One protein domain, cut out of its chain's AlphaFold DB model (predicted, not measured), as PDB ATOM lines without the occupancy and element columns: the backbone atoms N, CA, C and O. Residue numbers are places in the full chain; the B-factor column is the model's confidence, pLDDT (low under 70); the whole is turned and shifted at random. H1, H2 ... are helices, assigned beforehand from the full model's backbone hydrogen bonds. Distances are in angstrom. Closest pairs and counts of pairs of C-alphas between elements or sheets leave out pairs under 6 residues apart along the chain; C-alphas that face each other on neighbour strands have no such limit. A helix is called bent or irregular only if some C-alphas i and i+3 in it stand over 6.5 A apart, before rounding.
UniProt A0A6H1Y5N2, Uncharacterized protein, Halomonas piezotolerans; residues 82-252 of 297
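This is residues 82 to 252 of the 297 residues of an uncharacterized protein of Halomonas piezotolerans (UniProt A0A6H1Y5N2). Two groups of helices meet in the middle of the body: H2 lies at the core of one group, with H1, H4 and H5 packed round it, and it also packs on H7, which has H6 next to it. The longest helix, H8, slants past H6 at the far end, and a long loop, residues 106 to 122, reaches away from the body beyond H2. The printed part has 171 residues with eight named helices, H1 to H8 in order along the chain, and no named strand; the class is all helix. It is compact, with a radius of gyration of the C-alphas of 16.8 A, and spans 60 by 41 by 30 A.

Find C-alpha 82 at (259.287, 178.588, 338.972), where H1 begins, residues 82 to 88; it is irregular, with C-alphas 83 and 86 7.2 A apart. H2 follows at residues 91 to 105, 21.2 A long, then H3 at residues 123 to 126. Look next for H4, residues 136 to 149, 20.0 A, and H5, residues 154 to 172, 27.0 A, which starts at C-alpha 154, (271.130, 184.518, 342.046). H6 takes residues 186 to 198, H7 residues 211 to 224, and H8 residues 229 to 251, 32.8 A, ending at C-alpha 251, (257.252, 130.347, 336.120).

Start at the hub, H2, which touches four helices. It touches H1 only at the corner, closest at the C-alphas of Ile 87 and Cys 94, 5.1 A. H2 touches H4 at a steep tilt of 38 degrees, closest at the C-alphas of Glu 91 and Thr 136, 6.0 A. Residues 164 to 168 of H5 touch H2, closest at the C-alphas of Ala 97 and Met 164, 7.2 A. H2 touches H7 at a steep tilt of 54 degrees, with the C-alphas of Trp 96 and Ala 220 4.8 A apart. H7 touches H6 at a steep tilt of 39 degrees, closest at the C-alphas of Cys 189 and Tyr 215, 5.1 A. H8 is close to H6 but not clearly touching, closest at the C-alphas of Tyr 195 and Met 239, 7.7 A. H3 is near H2. In H2, H4, H5, H6, H7 and H8 every O i to N i+4 pair is within hydrogen-bond range; in H1 0 of 3 are, beside 3 of 4 O i to N i+3 pairs, and H3 is too short for an i+4 pair.

The C-alphas of Asn 153 and Leu 252 are the two farthest apart, at 60.9 A. The printed part has no cut. The links from H2 to H3, H5 to H6 and H6 to H7 are long. The mean pLDDT of the printed part is 83.2; look for values under 70 at residues 104 to 132, 200 to 202 and 204.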
ATOM      1  N   GLU A  82     259.477 178.964 340.382       94.81
ATOM      2  CA  GLU A  82     259.287 178.588 338.972       94.81
ATOM      3  C   GLU A  82     260.469 177.809 338.377       94.81
ATOM      4  O   GLU A  82     260.285 176.908 337.557       94.81
ATOM      5  N   HIS A  83     261.690 178.083 338.841       95.38
ATOM      6  CA  HIS A  83     262.882 177.381 338.377       95.38
ATOM      7  C   HIS A  83     262.941 175.919 338.852       95.38
ATOM      8  O   HIS A  83     263.675 175.120 338.271       95.38
ATOM      9  N   PHE A  84     262.164 175.540 339.871       95.75
ATOM     10  CA  PHE A  84     262.098 174.168 340.380       95.75
ATOM     11  C   PHE A  84     260.953 173.347 339.771       95.75
ATOM     12  O   PHE A  84     260.874 172.144 340.022       95.75
ATOM     13  N   GLU A  85     260.064 173.945 338.973       96.44
ATOM     14  CA  GLU A  85     258.854 173.268 338.477       96.44
ATOM     15  C   GLU A  85     259.166 172.048 337.606       96.44
ATOM     16  O   GLU A  85     258.492 171.024 337.703       96.44
ATOM     17  N   TRP A  86     260.251 172.088 336.827       96.75
ATOM     18  CA  TRP A  86     260.663 170.946 336.005       96.75
ATOM     19  C   TRP A  86     261.070 169.715 336.838       96.75
ATOM     20  O   TRP A  86     260.988 168.592 336.352       96.75
ATOM     21  N   ILE A  87     261.453 169.907 338.106       96.69
ATOM     22  CA  ILE A  87     261.808 168.831 339.047       96.69
ATOM     23  C   ILE A  87     260.549 168.174 339.630       96.69
ATOM     24  O   ILE A  87     260.594 167.034 340.087       96.69
ATOM     25  N   LYS A  88     259.406 168.870 339.609       94.00
ATOM     26  CA  LYS A  88     258.127 168.367 340.133       94.00
ATOM     27  C   LYS A  88     257.338 167.536 339.119       94.00
ATOM     28  O   LYS A  88     256.320 166.968 339.499       94.00
ATOM     29  N   ILE A  89     257.790 167.468 337.861       93.31
ATOM     30  CA  ILE A  89     257.090 166.761 336.775       93.31
ATOM     31  C   ILE A  89     256.825 165.301 337.154       93.31
ATOM     32  O   ILE A  89     255.709 164.815 336.984       93.31
ATOM     33  N   ASP A  90     257.838 164.611 337.682       92.75
ATOM     34  CA  ASP A  90     257.703 163.240 338.159       92.75
ATOM     35  C   ASP A  90     258.771 162.862 339.208       92.75
ATOM     36  O   ASP A  90     259.717 163.594 339.508       92.75
ATOM     37  N   GLU A  91     258.619 161.679 339.800       94.00
ATOM     38  CA  GLU A  91     259.502 161.215 340.873       94.00
ATOM     39  C   GLU A  91     260.894 160.789 340.393       94.00
ATOM     40  O   GLU A  91     261.833 160.798 341.198       94.00
ATOM     41  N   ARG A  92     261.040 160.414 339.115       94.50
ATOM     42  CA  ARG A  92     262.315 160.041 338.488       94.50
ATOM     43  C   ARG A  92     263.172 161.283 338.294       94.50
ATOM     44  O   ARG A  92     264.322 161.250 338.721       94.50
ATOM     45  N   VAL A  93     262.626 162.370 337.736       96.06
ATOM     46  CA  VAL A  93     263.372 163.632 337.581       96.06
ATOM     47  C   VAL A  93     263.798 164.186 338.938       96.06
ATOM     48  O   VAL A  93     264.947 164.584 339.099       96.06
ATOM     49  N   CYS A  94     262.935 164.111 339.955       95.88
ATOM     50  CA  CYS A  94     263.298 164.520 341.308       95.88
ATOM     51  C   CYS A  94     264.401 163.636 341.918       95.88
ATOM     52  O   CYS A  94     265.310 164.150 342.570       95.88
ATOM     53  N   CYS A  95     264.356 162.314 341.703       94.00
ATOM     54  CA  CYS A  95     265.403 161.389 342.161       94.00
ATOM     55  C   CYS A  95     266.740 161.666 341.473       94.00
ATOM     56  O   CYS A  95     267.771 161.774 342.134       94.00
ATOM     57  N   TRP A  96     266.696 161.831 340.152       94.69
ATOM     58  CA  TRP A  96     267.858 162.141 339.341       94.69
ATOM     59  C   TRP A  96     268.468 163.488 339.723       94.69
ATOM     60  O   TRP A  96     269.668 163.540 339.945       94.69
ATOM     61  N   ALA A  97     267.669 164.550 339.871       94.12
ATOM     62  CA  ALA A  97     268.160 165.884 340.218       94.12
ATOM     63  C   ALA A  97     268.840 165.892 341.591       94.12
ATOM     64  O   ALA A  97     269.921 166.457 341.750       94.12
ATOM     65  N   TRP A  98     268.248 165.200 342.570       91.06
ATOM     66  CA  TRP A  98     268.869 165.024 343.878       91.06
ATOM     67  C   TRP A  98     270.209 164.283 343.758       91.06
ATOM     68  O   TRP A  98     271.224 164.762 344.255       91.06
ATOM     69  N   GLY A  99     270.247 163.164 343.028       88.62
ATOM     70  CA  GLY A  99     271.485 162.419 342.798       88.62
ATOM     71  C   GLY A  99     272.526 163.190 341.975       88.62
ATOM     72  O   GLY A  99     273.715 163.054 342.236       88.62
ATOM     73  N   TRP A 100     272.109 164.046 341.039       89.75
ATOM     74  CA  TRP A 100     272.992 164.910 340.253       89.75
ATOM     75  C   TRP A 100     273.701 165.917 341.153       89.75
ATOM     76  O   TRP A 100     274.924 166.051 341.065       89.75
ATOM     77  N   LEU A 101     272.958 166.558 342.067       86.44
ATOM     78  CA  LEU A 101     273.527 167.439 343.088       86.44
ATOM     79  C   LEU A 101     274.490 166.685 343.996       86.44
ATOM     80  O   LEU A 101     275.578 167.193 344.253       86.44
ATOM     81  N   MET A 102     274.140 165.458 344.404       79.44
ATOM     82  CA  MET A 102     275.077 164.591 345.114       79.44
ATOM     83  C   MET A 102     276.353 164.424 344.288       79.44
ATOM     84  O   MET A 102     277.398 164.921 344.673       79.44
ATOM     85  N   THR A 103     276.293 163.841 343.096       76.19
ATOM     86  CA  THR A 103     277.494 163.579 342.285       76.19
ATOM     87  C   THR A 103     278.326 164.817 341.943       76.19
ATOM     88  O   THR A 103     279.543 164.703 341.832       76.19
ATOM     89  N   SER A 104     277.697 165.986 341.805       69.12
ATOM     90  CA  SER A 104     278.362 167.239 341.422       69.12
ATOM     91  C   SER A 104     278.991 167.986 342.605       69.12
ATOM     92  O   SER A 104     279.851 168.836 342.391       69.12
ATOM     93  N   HIS A 105     278.580 167.674 343.840       63.28
ATOM     94  CA  HIS A 105     279.020 168.356 345.065       63.28
ATOM     95  C   HIS A 105     279.529 167.391 346.153       63.28
ATOM     96  O   HIS A 105     279.621 167.758 347.332       63.28
ATOM     97  N   LEU A 106     279.876 166.159 345.778       54.38
ATOM     98  CA  LEU A 106     280.661 165.252 346.612       54.38
ATOM     99  C   LEU A 106     282.140 165.650 346.557       54.38
ATOM    100  O   LEU A 106     282.658 166.047 345.514       54.38
ATOM    101  N   SER A 107     282.811 165.553 347.702       49.47
ATOM    102  CA  SER A 107     284.258 165.741 347.806       49.47
ATOM    103  C   SER A 107     284.994 164.673 346.990       49.47
ATOM    104  O   SER A 107     284.410 163.652 346.616       49.47
ATOM    105  N   SER A 108     286.297 164.874 346.767       46.53
ATOM    106  CA  SER A 108     287.184 163.832 346.238       46.53
ATOM    107  C   SER A 108     286.940 162.481 346.937       46.53
ATOM    108  O   SER A 108     286.702 162.469 348.149       46.53
ATOM    109  N   PRO A 109     286.989 161.354 346.199       51.22
ATOM    110  CA  PRO A 109     286.731 160.031 346.760       51.22
ATOM    111  C   PRO A 109     287.634 159.761 347.967       51.22
ATOM    112  O   PRO A 109     288.846 159.975 347.907       51.22
ATOM    113  N   VAL A 110     287.038 159.275 349.055       53.91
ATOM    114  CA  VAL A 110     287.747 158.805 350.244       53.91
ATOM    115  C   VAL A 110     287.779 157.287 350.215       53.91
ATOM    116  O   VAL A 110     286.748 156.616 350.125       53.91
ATOM    117  N   PHE A 111     288.986 156.743 350.289       61.53
ATOM    118  CA  PHE A 111     289.203 155.312 350.419       61.53
ATOM    119  C   PHE A 111     289.030 154.918 351.881       61.53
ATOM    120  O   PHE A 111     289.757 155.393 352.753       61.53
ATOM    121  N   ASN A 112     288.043 154.068 352.142       66.75
ATOM    122  CA  ASN A 112     287.820 153.504 353.461       66.75
ATOM    123  C   ASN A 112     288.799 152.352 353.716       66.75
ATOM    124  O   ASN A 112     289.292 151.701 352.792       66.75
ATOM    125  N   ASN A 113     289.035 152.057 354.995       65.56
ATOM    126  CA  ASN A 113     289.950 150.995 355.424       65.56
ATOM    127  C   ASN A 113     289.525 149.584 354.970       65.56
ATOM    128  O   ASN A 113     290.346 148.674 354.969       65.56
ATOM    129  N   ASP A 114     288.261 149.393 354.587       68.31
ATOM    130  CA  ASP A 114     287.721 148.134 354.055       68.31
ATOM    131  C   ASP A 114     287.888 147.992 352.527       68.31
ATOM    132  O   ASP A 114     287.384 147.041 351.930       68.31
ATOM    133  N   GLY A 115     288.582 148.935 351.881       51.47
ATOM    134  CA  GLY A 115     288.760 148.971 350.430       51.47
ATOM    135  C   GLY A 115     287.544 149.504 349.667       51.47
ATOM    136  O   GLY A 115     287.586 149.575 348.437       51.47
ATOM    137  N   SER A 116     286.470 149.906 350.358       45.38
ATOM    138  CA  SER A 116     285.347 150.595 349.727       45.38
ATOM    139  C   SER A 116     285.704 152.051 349.419       45.38
ATOM    140  O   SER A 116     286.421 152.723 350.163       45.38
ATOM    141  N   MET A 117     285.203 152.554 348.292       44.88
ATOM    142  CA  MET A 117     285.339 153.960 347.924       44.88
ATOM    143  C   MET A 117     284.064 154.692 348.345       44.88
ATOM    144  O   MET A 117     282.979 154.398 347.838       44.88
ATOM    145  N   SER A 118     284.187 155.630 349.284       51.06
ATOM    146  CA  SER A 118     283.096 156.519 349.674       51.06
ATOM    147  C   SER A 118     283.282 157.891 349.048       51.06
ATOM    148  O   SER A 118     284.393 158.365 348.831       51.06
ATOM    149  N   TYR A 119     282.170 158.539 348.741       52.72
ATOM    150  CA  TYR A 119     282.159 159.921 348.298       52.72
ATOM    151  C   TYR A 119     281.502 160.713 349.423       52.72
ATOM    152  O   TYR A 119     280.274 160.720 349.512       52.72
ATOM    153  N   PRO A 120     282.270 161.292 350.359       48.03
ATOM    154  CA  PRO A 120     281.683 162.127 351.389       48.03
ATOM    155  C   PRO A 120     281.215 163.443 350.752       48.03
ATOM    156  O   PRO A 120     281.949 164.023 349.942       48.03
ATOM    157  N   PRO A 121     280.018 163.951 351.086       51.50
ATOM    158  CA  PRO A 121     279.559 165.243 350.575       51.50
ATOM    159  C   PRO A 121     280.584 166.344 350.907       51.50
ATOM    160  O   PRO A 121     281.341 166.194 351.867       51.50
ATOM    161  N   THR A 122     280.671 167.425 350.129       54.12
ATOM    162  CA  THR A 122     281.468 168.608 350.534       54.12
ATOM    163  C   THR A 122     280.984 169.133 351.889       54.12
ATOM    164  O   THR A 122     279.819 168.950 352.232       54.12
ATOM    165  N   THR A 123     281.839 169.779 352.690       50.97
ATOM    166  CA  THR A 123     281.474 170.262 354.043       50.97
ATOM    167  C   THR A 123     280.232 171.171 354.034       50.97
ATOM    168  O   THR A 123     279.407 171.106 354.943       50.97
ATOM    169  N   GLU A 124     280.046 171.962 352.972       50.81
ATOM    170  CA  GLU A 124     278.852 172.793 352.742       50.81
ATOM    171  C   GLU A 124     277.588 171.957 352.496       50.81
ATOM    172  O   GLU A 124     276.511 172.278 352.997       50.81
ATOM    173  N   PHE A 125     277.722 170.843 351.779       53.69
ATOM    174  CA  PHE A 125     276.620 169.958 351.434       53.69
ATOM    175  C   PHE A 125     276.295 168.949 352.557       53.69
ATOM    176  O   PHE A 125     275.120 168.677 352.803       53.69
ATOM    177  N   GLN A 126     277.286 168.486 353.333       51.91
ATOM    178  CA  GLN A 126     277.091 167.640 354.527       51.91
ATOM    179  C   GLN A 126     276.217 168.323 355.580       51.91
ATOM    180  O   GLN A 126     275.319 167.699 356.138       51.91
ATOM    181  N   ASN A 127     276.425 169.623 355.802       51.81
ATOM    182  CA  ASN A 127     275.622 170.397 356.750       51.81
ATOM    183  C   ASN A 127     274.177 170.618 356.265       51.81
ATOM    184  O   ASN A 127     273.291 170.901 357.073       51.81
ATOM    185  N   SER A 128     273.927 170.473 354.958       53.41
ATOM    186  CA  SER A 128     272.603 170.631 354.343       53.41
ATOM    187  C   SER A 128     271.772 169.344 354.295       53.41
ATOM    188  O   SER A 128     270.544 169.391 354.208       53.41
ATOM    189  N   LEU A 129     272.423 168.184 354.401       57.50
ATOM    190  CA  LEU A 129     271.805 166.870 354.262       57.50
ATOM    191  C   LEU A 129     271.647 166.203 355.629       57.50
ATOM    192  O   LEU A 129     272.465 165.389 356.042       57.50
ATOM    193  N   LYS A 130     270.564 166.523 356.347       51.88
ATOM    194  CA  LYS A 130     270.294 165.908 357.659       51.88
ATOM    195  C   LYS A 130     270.033 164.392 357.600       51.88
ATOM    196  O   LYS A 130     270.239 163.736 358.612       51.88
ATOM    197  N   THR A 131     269.589 163.827 356.467       57.50
ATOM    198  CA  THR A 131     269.375 162.374 356.243       57.50
ATOM    199  C   THR A 131     269.292 162.057 354.741       57.50
ATOM    200  O   THR A 131     268.952 162.937 353.949       57.50
ATOM    201  N   PHE A 132     269.573 160.808 354.338       68.19
ATOM    202  CA  PHE A 132     269.191 160.322 353.006       68.19
ATOM    203  C   PHE A 132     267.664 160.417 352.875       68.19
ATOM    204  O   PHE A 132     266.963 159.820 353.696       68.19
ATOM    205  N   PRO A 133     267.136 161.160 351.891       77.56
ATOM    206  CA  PRO A 133     265.705 161.365 351.777       77.56
ATOM    207  C   PRO A 133     265.001 160.039 351.481       77.56
ATOM    208  O   PRO A 133     265.427 159.260 350.631       77.56
ATOM    209  N   THR A 134     263.900 159.796 352.185       80.94
ATOM    210  CA  THR A 134     263.166 158.521 352.155       80.94
ATOM    211  C   THR A 134     261.980 158.524 351.192       80.94
ATOM    212  O   THR A 134     261.316 157.501 351.011       80.94
ATOM    213  N   ASN A 135     261.679 159.681 350.598       86.81
ATOM    214  CA  ASN A 135     260.578 159.880 349.665       86.81
ATOM    215  C   ASN A 135     260.818 161.103 348.759       86.81
ATOM    216  O   ASN A 135     261.679 161.948 349.019       86.81
ATOM    217  N   THR A 136     260.007 161.227 347.703       91.12
ATOM    218  CA  THR A 136     260.075 162.324 346.720       91.12
ATOM    219  C   THR A 136     259.960 163.714 347.356       91.12
ATOM    220  O   THR A 136     260.650 164.641 346.937       91.12
ATOM    221  N   ARG A 137     259.128 163.885 348.393       90.12
ATOM    222  CA  ARG A 137     258.944 165.188 349.049       90.12
ATOM    223  C   ARG A 137     260.204 165.622 349.795       90.12
ATOM    224  O   ARG A 137     260.611 166.773 349.682       90.12
ATOM    225  N   GLU A 138     260.829 164.709 350.532       86.75
ATOM    226  CA  GLU A 138     262.106 164.960 351.209       86.75
ATOM    227  C   GLU A 138     263.227 165.256 350.209       86.75
ATOM    228  O   GLU A 138     263.986 166.201 350.422       86.75
ATOM    229  N   ARG A 139     263.279 164.526 349.082       89.19
ATOM    230  CA  ARG A 139     264.217 164.804 347.981       89.19
ATOM    231  C   ARG A 139     264.046 166.223 347.443       89.19
ATOM    232  O   ARG A 139     265.019 166.969 347.372       89.19
ATOM    233  N   PHE A 140     262.816 166.615 347.122       92.06
ATOM    234  CA  PHE A 140     262.524 167.952 346.608       92.06
ATOM    235  C   PHE A 140     262.894 169.049 347.614       92.06
ATOM    236  O   PHE A 140     263.582 170.005 347.263       92.06
ATOM    237  N   ASN A 141     262.502 168.887 348.880       87.50
ATOM    238  CA  ASN A 141     262.842 169.845 349.930       87.50
ATOM    239  C   ASN A 141     264.361 169.978 350.113       87.50
ATOM    240  O   ASN A 141     264.848 171.083 350.330       87.50
ATOM    241  N   SER A 142     265.107 168.874 350.002       85.00
ATOM    242  CA  SER A 142     266.571 168.871 350.072       85.00
ATOM    243  C   SER A 142     267.207 169.637 348.907       85.00
ATOM    244  O   SER A 142     268.138 170.406 349.136       85.00
ATOM    245  N   ILE A 143     266.678 169.489 347.686       89.50
ATOM    246  CA  ILE A 143     267.121 170.259 346.513       89.50
ATOM    247  C   ILE A 143     266.893 171.757 346.746       89.50
ATOM    248  O   ILE A 143     267.813 172.553 346.581       89.50
ATOM    249  N   VAL A 144     265.683 172.148 347.154       90.12
ATOM    250  CA  VAL A 144     265.343 173.561 347.399       90.12
ATOM    251  C   VAL A 144     266.232 174.150 348.491       90.12
ATOM    252  O   VAL A 144     266.835 175.201 348.291       90.12
ATOM    253  N   TYR A 145     266.376 173.435 349.607       85.06
ATOM    254  CA  TYR A 145     267.222 173.854 350.717       85.06
ATOM    255  C   TYR A 145     268.674 174.074 350.274       85.06
ATOM    256  O   TYR A 145     269.249 175.105 350.600       85.06
ATOM    257  N   PHE A 146     269.248 173.164 349.477       84.62
ATOM    258  CA  PHE A 146     270.606 173.319 348.943       84.62
ATOM    259  C   PHE A 146     270.793 174.641 348.185       84.62
ATOM    260  O   PHE A 146     271.754 175.375 348.431       84.62
ATOM    261  N   PHE A 147     269.863 174.964 347.283       87.56
ATOM    262  CA  PHE A 147     269.911 176.223 346.542       87.56
ATOM    263  C   PHE A 147     269.683 177.431 347.455       87.56
ATOM    264  O   PHE A 147     270.334 178.456 347.264       87.56
ATOM    265  N   ASP A 148     268.814 177.330 348.457       85.50
ATOM    266  CA  ASP A 148     268.521 178.432 349.377       85.50
ATOM    267  C   ASP A 148     269.708 178.769 350.278       85.50
ATOM    268  O   ASP A 148     270.006 179.947 350.476       85.50
ATOM    269  N   THR A 149     270.428 177.760 350.771       78.25
ATOM    270  CA  THR A 149     271.530 177.960 351.722       78.25
ATOM    271  C   THR A 149     272.880 178.237 351.070       78.25
ATOM    272  O   THR A 149     273.815 178.623 351.769       78.25
ATOM    273  N   ARG A 150     273.020 178.056 349.750       80.38
ATOM    274  CA  ARG A 150     274.272 178.367 349.044       80.38
ATOM    275  C   ARG A 150     274.562 179.868 349.044       80.38
ATOM    276  O   ARG A 150     273.739 180.670 348.592       80.38
ATOM    277  N   SER A 151     275.772 180.228 349.463       77.94
ATOM    278  CA  SER A 151     276.297 181.597 349.524       77.94
ATOM    279  C   SER A 151     276.853 182.083 348.179       77.94
ATOM    280  O   SER A 151     277.976 182.572 348.102       77.94
ATOM    281  N   VAL A 152     276.068 181.935 347.110       81.75
ATOM    282  CA  VAL A 152     276.368 182.489 345.779       81.75
ATOM    283  C   VAL A 152     275.235 183.409 345.315       81.75
ATOM    284  O   VAL A 152     274.125 183.372 345.862       81.75
ATOM    285  N   ASN A 153     275.506 184.259 344.325       84.00
ATOM    286  CA  ASN A 153     274.497 185.168 343.779       84.00
ATOM    287  C   ASN A 153     273.414 184.412 342.980       84.00
ATOM    288  O   ASN A 153     273.578 183.256 342.590       84.00
ATOM    289  N   LEU A 154     272.285 185.080 342.745       90.44
ATOM    290  CA  LEU A 154     271.130 184.518 342.046       90.44
ATOM    291  C   LEU A 154     271.461 184.037 340.629       90.44
ATOM    292  O   LEU A 154     270.898 183.037 340.193       90.44
ATOM    293  N   GLU A 155     272.346 184.731 339.914       90.75
ATOM    294  CA  GLU A 155     272.675 184.395 338.528       90.75
ATOM    295  C   GLU A 155     273.447 183.075 338.437       90.75
ATOM    296  O   GLU A 155     273.100 182.214 337.635       90.75
ATOM    297  N   GLU A 156     274.405 182.845 339.333       88.00
ATOM    298  CA  GLU A 156     275.099 181.558 339.441       88.00
ATOM    299  C   GLU A 156     274.131 180.415 339.773       88.00
ATOM    300  O   GLU A 156     274.168 179.360 339.141       88.00
ATOM    301  N   LYS A 157     273.188 180.627 340.705       91.31
ATOM    302  CA  LYS A 157     272.175 179.604 341.023       91.31
ATOM    303  C   LYS A 157     271.270 179.296 339.827       91.31
ATOM    304  O   LYS A 157     270.918 178.135 339.621       91.31
ATOM    305  N   LYS A 158     270.901 180.317 339.042       94.50
ATOM    306  CA  LYS A 158     270.134 180.155 337.797       94.50
ATOM    307  C   LYS A 158     270.916 179.346 336.767       94.50
ATOM    308  O   LYS A 158     270.368 178.418 336.184       94.50
ATOM    309  N   GLN A 159     272.197 179.648 336.577       92.25
ATOM    310  CA  GLN A 159     273.052 178.900 335.657       92.25
ATOM    311  C   GLN A 159     273.170 177.429 336.066       92.25
ATOM    312  O   GLN A 159     273.043 176.546 335.217       92.25
ATOM    313  N   ASP A 160     273.331 177.149 337.360       91.00
ATOM    314  CA  ASP A 160     273.427 175.779 337.864       91.00
ATOM    315  C   ASP A 160     272.130 174.986 337.668       91.00
ATOM    316  O   ASP A 160     272.170 173.851 337.185       91.00
ATOM    317  N   ILE A 161     270.967 175.565 337.996       94.38
ATOM    318  CA  ILE A 161     269.687 174.861 337.826       94.38
ATOM    319  C   ILE A 161     269.324 174.672 336.347       94.38
ATOM    320  O   ILE A 161     268.806 173.614 335.986       94.38
ATOM    321  N   GLU A 162     269.650 175.627 335.471       95.19
ATOM    322  CA  GLU A 162     269.448 175.485 334.025       95.19
ATOM    323  C   GLU A 162     270.418 174.466 333.411       95.19
ATOM    324  O   GLU A 162     270.015 173.655 332.577       95.19
ATOM    325  N   LYS A 163     271.675 174.407 333.874       94.19
ATOM    326  CA  LYS A 163     272.622 173.347 333.494       94.19
ATOM    327  C   LYS A 163     272.116 171.971 333.924       94.19
ATOM    328  O   LYS A 163     272.182 171.012 333.146       94.19
ATOM    329  N   MET A 164     271.593 171.867 335.145       94.06
ATOM    330  CA  MET A 164     270.994 170.637 335.656       94.06
ATOM    331  C   MET A 164     269.799 170.220 334.781       94.06
ATOM    332  O   MET A 164     269.738 169.080 334.320       94.06
ATOM    333  N   LYS A 165     268.910 171.158 334.438       96.19
ATOM    334  CA  LYS A 165     267.775 170.927 333.533       96.19
ATOM    335  C   LYS A 165     268.209 170.498 332.126       96.19
ATOM    336  O   LYS A 165     267.674 169.531 331.593       96.19
ATOM    337  N   ALA A 166     269.199 171.159 331.526       95.12
ATOM    338  CA  ALA A 166     269.724 170.801 330.206       95.12
ATOM    339  C   ALA A 166     270.346 169.391 330.188       95.12
ATOM    340  O   ALA A 166     270.161 168.627 329.236       95.12
ATOM    341  N   THR A 167     271.023 169.012 331.275       93.88
ATOM    342  CA  THR A 167     271.558 167.654 331.443       93.88
ATOM    343  C   THR A 167     270.424 166.631 331.520       93.88
ATOM    344  O   THR A 167     270.488 165.597 330.855       93.88
ATOM    345  N   TRP A 168     269.348 166.931 332.257       95.38
ATOM    346  CA  TRP A 168     268.161 166.073 332.311       95.38
ATOM    347  C   TRP A 168     267.506 165.875 330.940       95.38
ATOM    348  O   TRP A 168     267.150 164.752 330.587       95.38
ATOM    349  N   MET A 169     267.399 166.928 330.126       94.19
ATOM    350  CA  MET A 169     266.859 166.808 328.766       94.19
ATOM    351  C   MET A 169     267.668 165.813 327.920       94.19
ATOM    352  O   MET A 169     267.091 164.945 327.274       94.19
ATOM    353  N   SER A 170     269.000 165.844 328.028       91.44
ATOM    354  CA  SER A 170     269.877 164.864 327.358       91.44
ATOM    355  C   SER A 170     269.673 163.427 327.868       91.44
ATOM    356  O   SER A 170     269.850 162.456 327.130       91.44
ATOM    357  N   VAL A 171     269.307 163.267 329.144       91.94
ATOM    358  CA  VAL A 171     268.965 161.961 329.731       91.94
ATOM    359  C   VAL A 171     267.641 161.439 329.171       91.94
ATOM    360  O   VAL A 171     267.540 160.241 328.892       91.94
ATOM    361  N   LEU A 172     266.648 162.309 328.965       90.50
ATOM    362  CA  LEU A 172     265.349 161.943 328.388       90.50
ATOM    363  C   LEU A 172     265.442 161.468 326.933       90.50
ATOM    364  O   LEU A 172     264.654 160.611 326.533       90.50
ATOM    365  N   ASP A 173     266.432 161.943 326.175       88.12
ATOM    366  CA  ASP A 173     266.704 161.462 324.813       88.12
ATOM    367  C   ASP A 173     267.151 159.989 324.779       88.12
ATOM    368  O   ASP A 173     267.140 159.333 323.732       88.12
ATOM    369  N   SER A 174     267.559 159.437 325.926       85.50
ATOM    370  CA  SER A 174     267.931 158.032 326.057       85.50
ATOM    371  C   SER A 174     266.737 157.164 326.480       85.50
ATOM    372  O   SER A 174     265.916 157.578 327.301       85.50
ATOM    373  N   PRO A 175     266.646 155.906 326.003       87.19
ATOM    374  CA  PRO A 175     265.605 154.987 326.447       87.19
ATOM    375  C   PRO A 175     265.602 154.811 327.969       87.19
ATOM    376  O   PRO A 175     266.657 154.648 328.587       87.19
ATOM    377  N   HIS A 176     264.405 154.774 328.563       92.25
ATOM    378  CA  HIS A 176     264.232 154.569 330.004       92.25
ATOM    379  C   HIS A 176     264.937 153.276 330.462       92.25
ATOM    380  O   HIS A 176     264.576 152.192 329.987       92.25
ATOM    381  N   PRO A 177     265.906 153.352 331.396       89.62
ATOM    382  CA  PRO A 177     266.873 152.279 331.613       89.62
ATOM    383  C   PRO A 177     266.244 150.985 332.139       89.62
ATOM    384  O   PRO A 177     266.641 149.900 331.727       89.62
ATOM    385  N   LEU A 178     265.222 151.075 332.993       92.94
ATOM    386  CA  LEU A 178     264.613 149.915 333.659       92.94
ATOM    387  C   LEU A 178     263.134 149.723 333.308       92.94
ATOM    388  O   LEU A 178     262.354 149.265 334.133       92.94
ATOM    389  N   LYS A 179     262.727 150.032 332.069       93.25
ATOM    390  CA  LYS A 179     261.310 149.958 331.648       93.25
ATOM    391  C   LYS A 179     260.735 148.533 331.725       93.25
ATOM    392  O   LYS A 179     259.527 148.346 331.722       93.25
ATOM    393  N   PHE A 180     261.605 147.521 331.760       92.81
ATOM    394  CA  PHE A 180     261.249 146.103 331.884       92.81
ATOM    395  C   PHE A 180     261.035 145.636 333.338       92.81
ATOM    396  O   PHE A 180     260.683 144.472 333.557       92.81
ATOM    397  N   ILE A 181     261.268 146.521 334.313       93.50
ATOM    398  CA  ILE A 181     260.986 146.314 335.733       93.50
ATOM    399  C   ILE A 181     259.648 146.966 336.056       93.50
ATOM    400  O   ILE A 181     259.425 148.127 335.724       93.50
ATOM    401  N   ASP A 182     258.766 146.209 336.699       90.88
ATOM    402  CA  ASP A 182     257.493 146.716 337.202       90.88
ATOM    403  C   ASP A 182     257.713 147.442 338.544       90.88
ATOM    404  O   ASP A 182     258.089 146.779 339.514       90.88
ATOM    405  N   PRO A 183     257.468 148.766 338.633       89.75
ATOM    406  CA  PRO A 183     257.671 149.535 339.863       89.75
ATOM    407  C   PRO A 183     256.775 149.099 341.030       89.75
ATOM    408  O   PRO A 183     257.098 149.389 342.180       89.75
ATOM    409  N   SER A 184     255.653 148.425 340.751       89.19
ATOM    410  CA  SER A 184     254.741 147.894 341.772       89.19
ATOM    411  C   SER A 184     255.166 146.519 342.298       89.19
ATOM    412  O   SER A 184     254.689 146.068 343.337       89.19
ATOM    413  N   ASN A 185     256.093 145.852 341.604       90.06
ATOM    414  CA  ASN A 185     256.563 144.526 341.964       90.06
ATOM    415  C   ASN A 185     257.813 144.610 342.847       90.06
ATOM    416  O   ASN A 185     258.944 144.706 342.367       90.06
ATOM    417  N   GLU A 186     257.601 144.492 344.154       88.50
ATOM    418  CA  GLU A 186     258.643 144.599 345.178       88.50
ATOM    419  C   GLU A 186     259.853 143.686 344.943       88.50
ATOM    420  O   GLU A 186     260.999 144.113 345.093       88.50
ATOM    421  N   LEU A 187     259.608 142.447 344.510       88.62
ATOM    422  CA  LEU A 187     260.661 141.470 344.238       88.62
ATOM    423  C   LEU A 187     261.501 141.855 343.015       88.62
ATOM    424  O   LEU A 187     262.712 141.624 343.005       88.62
ATOM    425  N   GLN A 188     260.885 142.443 341.984       90.44
ATOM    426  CA  GLN A 188     261.617 142.945 340.820       90.44
ATOM    427  C   GLN A 188     262.426 144.197 341.168       90.44
ATOM    428  O   GLN A 188     263.578 144.298 340.746       90.44
ATOM    429  N   CYS A 189     261.867 145.113 341.964       92.06
ATOM    430  CA  CYS A 189     262.559 146.318 342.423       92.06
ATOM    431  C   CYS A 189     263.780 145.979 343.289       92.06
ATOM    432  O   CYS A 189     264.872 146.496 343.047       92.06
ATOM    433  N   ALA A 190     263.621 145.064 344.252       90.38
ATOM    434  CA  ALA A 190     264.721 144.574 345.079       90.38
ATOM    435  C   ALA A 190     265.806 143.894 344.235       90.38
ATOM    436  O   ALA A 190     266.982 144.229 344.351       90.38
ATOM    437  N   TRP A 191     265.406 143.018 343.311       92.06
ATOM    438  CA  TRP A 191     266.343 142.346 342.415       92.06
ATOM    439  C   TRP A 191     267.116 143.321 341.522       92.06
ATOM    440  O   TRP A 191     268.319 143.153 341.338       92.06
ATOM    441  N   ALA A 192     266.449 144.337 340.966       92.44
ATOM    442  CA  ALA A 192     267.103 145.333 340.126       92.44
ATOM    443  C   ALA A 192     268.165 146.108 340.920       92.44
ATOM    444  O   ALA A 192     269.290 146.265 340.451       92.44
ATOM    445  N   TRP A 193     267.825 146.521 342.142       91.25
ATOM    446  CA  TRP A 193     268.734 147.199 343.064       91.25
ATOM    447  C   TRP A 193     269.960 146.346 343.430       91.25
ATOM    448  O   TRP A 193     271.093 146.825 343.399       91.25
ATOM    449  N   GLU A 194     269.759 145.065 343.737       89.81
ATOM    450  CA  GLU A 194     270.840 144.114 344.037       89.81
ATOM    451  C   GLU A 194     271.726 143.834 342.817       89.81
ATOM    452  O   GLU A 194     272.950 143.755 342.936       89.81
ATOM    453  N   TYR A 195     271.124 143.709 341.632       91.75
ATOM    454  CA  TYR A 195     271.857 143.479 340.389       91.75
ATOM    455  C   TYR A 195     272.815 144.637 340.096       91.75
ATOM    456  O   TYR A 195     273.983 144.408 339.789       91.75
ATOM    457  N   LEU A 196     272.349 145.882 340.237       89.62
ATOM    458  CA  LEU A 196     273.185 147.066 340.033       89.62
ATOM    459  C   LEU A 196     274.374 147.108 341.000       89.62
ATOM    460  O   LEU A 196     275.506 147.289 340.551       89.62
ATOM    461  N   GLN A 197     274.139 146.864 342.293       84.75
ATOM    462  CA  GLN A 197     275.208 146.806 343.298       84.75
ATOM    463  C   GLN A 197     276.251 145.737 342.962       84.75
ATOM    464  O   GLN A 197     277.451 146.003 342.975       84.75
ATOM    465  N   LYS A 198     275.800 144.527 342.613       87.62
ATOM    466  CA  LYS A 198     276.694 143.404 342.308       87.62
ATOM    467  C   LYS A 198     277.544 143.641 341.060       87.62
ATOM    468  O   LYS A 198     278.657 143.130 340.971       87.62
ATOM    469  N   HIS A 199     277.016 144.378 340.088       83.81
ATOM    470  CA  HIS A 199     277.666 144.606 338.801       83.81
ATOM    471  C   HIS A 199     278.346 145.981 338.693       83.81
ATOM    472  O   HIS A 199     278.610 146.445 337.585       83.81
ATOM    473  N   GLY A 200     278.678 146.602 339.834       69.25
ATOM    474  CA  GLY A 200     279.589 147.748 339.900       69.25
ATOM    475  C   GLY A 200     278.965 149.100 339.557       69.25
ATOM    476  O   GLY A 200     279.693 150.040 339.247       69.25
ATOM    477  N   ALA A 201     277.636 149.228 339.600       69.31
ATOM    478  CA  ALA A 201     277.017 150.546 339.528       69.31
ATOM    479  C   ALA A 201     277.357 151.344 340.799       69.31
ATOM    480  O   ALA A 201     277.307 150.811 341.908       69.31
ATOM    481  N   SER A 202     277.704 152.625 340.650       65.62
ATOM    482  CA  SER A 202     277.931 153.504 341.800       65.62
ATOM    483  C   SER A 202     276.589 153.809 342.472       65.62
ATOM    484  O   SER A 202     275.784 154.589 341.958       65.62
ATOM    485  N   MET A 203     276.323 153.133 343.592       70.81
ATOM    486  CA  MET A 203     275.061 153.236 344.343       70.81
ATOM    487  C   MET A 203     275.221 153.965 345.684       70.81
ATOM    488  O   MET A 203     274.236 154.147 346.390       70.81
ATOM    489  N   SER A 204     276.438 154.383 346.045       69.44
ATOM    490  CA  SER A 204     276.780 154.887 347.388       69.44
ATOM    491  C   SER A 204     276.061 156.180 347.781       69.44
ATOM    492  O   SER A 204     275.968 156.491 348.965       69.44
ATOM    493  N   ILE A 205     275.522 156.914 346.806       75.25
ATOM    494  CA  ILE A 205     274.768 158.151 347.040       75.25
ATOM    495  C   ILE A 205     273.299 157.902 347.403       75.25
ATOM    496  O   ILE A 205     272.627 158.829 347.840       75.25
ATOM    497  N   PHE A 206     272.783 156.682 347.229       81.06
ATOM    498  CA  PHE A 206     271.385 156.344 347.487       81.06
ATOM    499  C   PHE A 206     271.274 155.304 348.609       81.06
ATOM    500  O   PHE A 206     271.975 154.296 348.607       81.06
ATOM    501  N   SER A 207     270.330 155.513 349.531       80.00
ATOM    502  CA  SER A 207     270.008 154.566 350.609       80.00
ATOM    503  C   SER A 207     268.495 154.318 350.666       80.00
ATOM    504  O   SER A 207     267.794 154.854 351.528       80.00
ATOM    505  N   PRO A 208     267.936 153.584 349.685       83.62
ATOM    506  CA  PRO A 208     266.495 153.411 349.570       83.62
ATOM    507  C   PRO A 208     265.935 152.536 350.700       83.62
ATOM    508  O   PRO A 208     266.374 151.405 350.908       83.62
ATOM    509  N   THR A 209     264.903 153.030 351.384       81.06
ATOM    510  CA  THR A 209     264.287 152.358 352.544       81.06
ATOM    511  C   THR A 209     263.120 151.440 352.181       81.06
ATOM    512  O   THR A 209     262.743 150.574 352.966       81.06
ATOM    513  N   ASN A 210     262.542 151.603 350.989       84.56
ATOM    514  CA  ASN A 210     261.403 150.823 350.510       84.56
ATOM    515  C   ASN A 210     261.549 150.471 349.020       84.56
ATOM    516  O   ASN A 210     262.435 150.968 348.325       84.56
ATOM    517  N   ASN A 211     260.678 149.596 348.515       84.94
ATOM    518  CA  ASN A 211     260.804 149.047 347.162       84.94
ATOM    519  C   ASN A 211     260.608 150.082 346.051       84.94
ATOM    520  O   ASN A 211     261.289 150.018 345.027       84.94
ATOM    521  N   LYS A 212     259.734 151.065 346.271       86.62
ATOM    522  CA  LYS A 212     259.544 152.174 345.340       86.62
ATOM    523  C   LYS A 212     260.815 153.021 345.239       86.62
ATOM    524  O   LYS A 212     261.284 153.295 344.136       86.62
ATOM    525  N   GLU A 213     261.424 153.359 346.375       88.56
ATOM    526  CA  GLU A 213     262.696 154.087 346.393       88.56
ATOM    527  C   GLU A 213     263.847 153.255 345.816       88.56
ATOM    528  O   GLU A 213     264.704 153.817 345.138       88.56
ATOM    529  N   LYS A 214     263.861 151.925 345.995       89.62
ATOM    530  CA  LYS A 214     264.843 151.042 345.334       89.62
ATOM    531  C   LYS A 214     264.744 151.152 343.818       89.62
ATOM    532  O   LYS A 214     265.768 151.290 343.153       89.62
ATOM    533  N   TYR A 215     263.528 151.127 343.271       92.88
ATOM    534  CA  TYR A 215     263.310 151.302 341.836       92.88
ATOM    535  C   TYR A 215     263.757 152.685 341.355       92.88
ATOM    536  O   TYR A 215     264.522 152.775 340.397       92.88
ATOM    537  N   LEU A 216     263.327 153.757 342.029       92.69
ATOM    538  CA  LEU A 216     263.693 155.126 341.651       92.69
ATOM    539  C   LEU A 216     265.207 155.344 341.716       92.69
ATOM    540  O   LEU A 216     265.782 155.860 340.763       92.69
ATOM    541  N   SER A 217     265.853 154.868 342.780       91.12
ATOM    542  CA  SER A 217     267.305 154.953 342.950       91.12
ATOM    543  C   SER A 217     268.042 154.127 341.890       91.12
ATOM    544  O   SER A 217     269.025 154.590 341.329       91.12
ATOM    545  N   ALA A 218     267.545 152.935 341.544       92.25
ATOM    546  CA  ALA A 218     268.113 152.113 340.475       92.25
ATOM    547  C   ALA A 218     268.033 152.807 339.103       92.25
ATOM    548  O   ALA A 218     269.001 152.801 338.340       92.25
ATOM    549  N   VAL A 219     266.892 153.431 338.790       93.62
ATOM    550  CA  VAL A 219     266.721 154.225 337.565       93.62
ATOM    551  C   VAL A 219     267.657 155.434 337.576       93.62
ATOM    552  O   VAL A 219     268.393 155.629 336.610       93.62
ATOM    553  N   ALA A 220     267.683 156.196 338.672       92.94
ATOM    554  CA  ALA A 220     268.507 157.391 338.813       92.94
ATOM    555  C   ALA A 220     270.007 157.080 338.701       92.94
ATOM    556  O   ALA A 220     270.709 157.778 337.978       92.94
ATOM    557  N   SER A 221     270.498 155.999 339.315       90.25
ATOM    558  CA  SER A 221     271.888 155.548 339.155       90.25
ATOM    559  C   SER A 221     272.242 155.256 337.702       90.25
ATOM    560  O   SER A 221     273.321 155.624 337.243       90.25
ATOM    561  N   MET A 222     271.334 154.634 336.946       91.44
ATOM    562  CA  MET A 222     271.560 154.416 335.519       91.44
ATOM    563  C   MET A 222     271.536 155.729 334.740       91.44
ATOM    564  O   MET A 222     272.349 155.909 333.836       91.44
ATOM    565  N   ASP A 223     270.624 156.641 335.062       92.50
ATOM    566  CA  ASP A 223     270.518 157.959 334.433       92.50
ATOM    567  C   ASP A 223     271.738 158.851 334.700       92.50
ATOM    568  O   ASP A 223     272.154 159.583 333.805       92.50
ATOM    569  N   LEU A 224     272.352 158.735 335.878       89.69
ATOM    570  CA  LEU A 224     273.560 159.460 336.287       89.69
ATOM    571  C   LEU A 224     274.862 158.827 335.782       89.69
ATOM    572  O   LEU A 224     275.911 159.464 335.834       89.69
ATOM    573  N   ALA A 225     274.828 157.578 335.312       87.31
ATOM    574  CA  ALA A 225     276.028 156.869 334.896       87.31
ATOM    575  C   ALA A 225     276.710 157.571 333.706       87.31
ATOM    576  O   ALA A 225     276.245 157.482 332.569       87.31
ATOM    577  N   GLY A 226     277.863 158.199 333.962       82.06
ATOM    578  CA  GLY A 226     278.718 158.860 332.968       82.06
ATOM    579  C   GLY A 226     279.502 157.900 332.065       82.06
ATOM    580  O   GLY A 226     280.644 158.174 331.711       82.06
ATOM    581  N   VAL A 227     278.928 156.741 331.732       83.44
ATOM    582  CA  VAL A 227     279.544 155.740 330.851       83.44
ATOM    583  C   VAL A 227     279.088 155.934 329.406       83.44
ATOM    584  O   VAL A 227     278.008 156.464 329.142       83.44
ATOM    585  N   HIS A 228     279.888 155.453 328.451       86.50
ATOM    586  CA  HIS A 228     279.539 155.514 327.032       86.50
ATOM    587  C   HIS A 228     278.169 154.867 326.749       86.50
ATOM    588  O   HIS A 228     277.820 153.833 327.332       86.50
ATOM    589  N   ARG A 229     277.402 155.449 325.815       85.88
ATOM    590  CA  ARG A 229     276.023 155.032 325.490       85.88
ATOM    591  C   ARG A 229     275.928 153.541 325.158       85.88
ATOM    592  O   ARG A 229     275.013 152.868 325.632       85.88
ATOM    593  N   ASP A 230     276.882 153.011 324.396       87.19
ATOM    594  CA  ASP A 230     276.907 151.585 324.050       87.19
ATOM    595  C   ASP A 230     277.199 150.683 325.247       87.19
ATOM    596  O   ASP A 230     276.559 149.640 325.386       87.19
ATOM    597  N   THR A 231     278.088 151.096 326.151       89.44
ATOM    598  CA  THR A 231     278.370 150.367 327.395       89.44
ATOM    599  C   THR A 231     277.113 150.287 328.257       89.44
ATOM    600  O   THR A 231     276.722 149.199 328.684       89.44
ATOM    601  N   LYS A 232     276.412 151.418 328.429       88.88
ATOM    602  CA  LYS A 232     275.117 151.468 329.124       88.88
ATOM    603  C   LYS A 232     274.083 150.570 328.441       88.88
ATOM    604  O   LYS A 232     273.392 149.808 329.112       88.88
ATOM    605  N   ARG A 233     274.001 150.601 327.106       90.19
ATOM    606  CA  ARG A 233     273.080 149.759 326.323       90.19
ATOM    607  C   ARG A 233     273.353 148.268 326.519       90.19
ATOM    608  O   ARG A 233     272.413 147.514 326.762       90.19
ATOM    609  N   ILE A 234     274.612 147.841 326.425       92.06
ATOM    610  CA  ILE A 234     275.018 146.439 326.612       92.06
ATOM    611  C   ILE A 234     274.685 145.983 328.033       92.06
ATOM    612  O   ILE A 234     274.097 144.916 328.212       92.06
ATOM    613  N   PHE A 235     274.993 146.811 329.032       92.12
ATOM    614  CA  PHE A 235     274.666 146.531 330.425       92.12
ATOM    615  C   PHE A 235     273.158 146.319 330.623       92.12
ATOM    616  O   PHE A 235     272.739 145.282 331.137       92.12
ATOM    617  N   LEU A 236     272.330 147.253 330.142       92.69
ATOM    618  CA  LEU A 236     270.872 147.164 330.252       92.69
ATOM    619  C   LEU A 236     270.296 145.964 329.491       92.69
ATOM    620  O   LEU A 236     269.364 145.318 329.970       92.69
ATOM    621  N   MET A 237     270.863 145.620 328.332       93.06
ATOM    622  CA  MET A 237     270.474 144.425 327.583       93.06
ATOM    623  C   MET A 237     270.771 143.144 328.373       93.06
ATOM    624  O   MET A 237     269.929 142.246 328.426       93.06
ATOM    625  N   ASN A 238     271.944 143.053 329.000       93.81
ATOM    626  CA  ASN A 238     272.329 141.902 329.817       93.81
ATOM    627  C   ASN A 238     271.469 141.795 331.080       93.81
ATOM    628  O   ASN A 238     270.980 140.710 331.400       93.81
ATOM    629  N   MET A 239     271.207 142.926 331.736       94.50
ATOM    630  CA  MET A 239     270.304 143.000 332.880       94.50
ATOM    631  C   MET A 239     268.894 142.540 332.498       94.50
ATOM    632  O   MET A 239     268.316 141.696 333.180       94.50
ATOM    633  N   LYS A 240     268.354 143.008 331.366       94.88
ATOM    634  CA  LYS A 240     267.048 142.560 330.867       94.88
ATOM    635  C   LYS A 240     267.014 141.047 330.634       94.88
ATOM    636  O   LYS A 240     266.108 140.386 331.130       94.88
ATOM    637  N   LYS A 241     268.019 140.482 329.953       95.00
ATOM    638  CA  LYS A 241     268.116 139.027 329.727       95.00
ATOM    639  C   LYS A 241     268.134 138.240 331.041       95.00
ATOM    640  O   LYS A 241     267.444 137.229 331.154       95.00
ATOM    641  N   ALA A 242     268.885 138.707 332.039       94.31
ATOM    642  CA  ALA A 242     268.922 138.085 333.361       94.31
ATOM    643  C   ALA A 242     267.556 138.158 334.070       94.31
ATOM    644  O   ALA A 242     267.127 137.179 334.682       94.31
ATOM    645  N   CYS A 243     266.850 139.287 333.942       93.00
ATOM    646  CA  CYS A 243     265.496 139.461 334.466       93.00
ATOM    647  C   CYS A 243     264.511 138.476 333.818       93.00
ATOM    648  O   CYS A 243     263.798 137.758 334.520       93.00
ATOM    649  N   ASP A 244     264.514 138.389 332.487       91.75
ATOM    650  CA  ASP A 244     263.644 137.488 331.724       91.75
ATOM    651  C   ASP A 244     263.930 136.020 332.068       91.75
ATOM    652  O   ASP A 244     263.010 135.224 332.272       91.75
ATOM    653  N   GLN A 245     265.208 135.663 332.233       91.94
ATOM    654  CA  GLN A 245     265.606 134.331 332.674       91.94
ATOM    655  C   GLN A 245     265.118 134.028 334.098       91.94
ATOM    656  O   GLN A 245     264.653 132.915 334.354       91.94
ATOM    657  N   LYS A 246     265.191 134.992 335.025       88.94
ATOM    658  CA  LYS A 246     264.665 134.838 336.390       88.94
ATOM    659  C   LYS A 246     263.148 134.622 336.374       88.94
ATOM    660  O   LYS A 246     262.685 133.632 336.936       88.94
ATOM    661  N   LYS A 247     262.399 135.458 335.644       87.94
ATOM    662  CA  LYS A 247     260.940 135.324 335.455       87.94
ATOM    663  C   LYS A 247     260.569 133.954 334.880       87.94
ATOM    664  O   LYS A 247     259.620 133.314 335.333       87.94
ATOM    665  N   TYR A 248     261.338 133.468 333.905       88.19
ATOM    666  CA  TYR A 248     261.140 132.139 333.331       88.19
ATOM    667  C   TYR A 248     261.356 131.021 334.360       88.19
ATOM    668  O   TYR A 248     260.517 130.130 334.480       88.19
ATOM    669  N   ARG A 249     262.439 131.083 335.147       86.56
ATOM    670  CA  ARG A 249     262.715 130.103 336.213       86.56
ATOM    671  C   ARG A 249     261.623 130.099 337.283       86.56
ATOM    672  O   ARG A 249     261.204 129.029 337.708       86.56
ATOM    673  N   GLU A 250     261.124 131.268 337.677       86.56
ATOM    674  CA  GLU A 250     260.014 131.388 338.631       86.56
ATOM    675  C   GLU A 250     258.723 130.761 338.084       86.56
ATOM    676  O   GLU A 250     258.070 129.994 338.787       86.56
ATOM    677  N   LYS A 251     258.402 130.979 336.800       85.75
ATOM    678  CA  LYS A 251     257.252 130.347 336.120       85.75
ATOM    679  C   LYS A 251     257.348 128.815 336.051       85.75
ATOM    680  O   LYS A 251     256.320 128.136 335.930       85.75
ATOM    681  N   LEU A 252     258.566 128.279 336.078       86.38
ATOM    682  CA  LEU A 252     258.846 126.844 336.086       86.38
ATOM    683  C   LEU A 252     258.967 126.246 337.493       86.38
ATOM    684  O   LEU A 252     259.137 125.036 337.605       86.38
TER     685      LEU A 252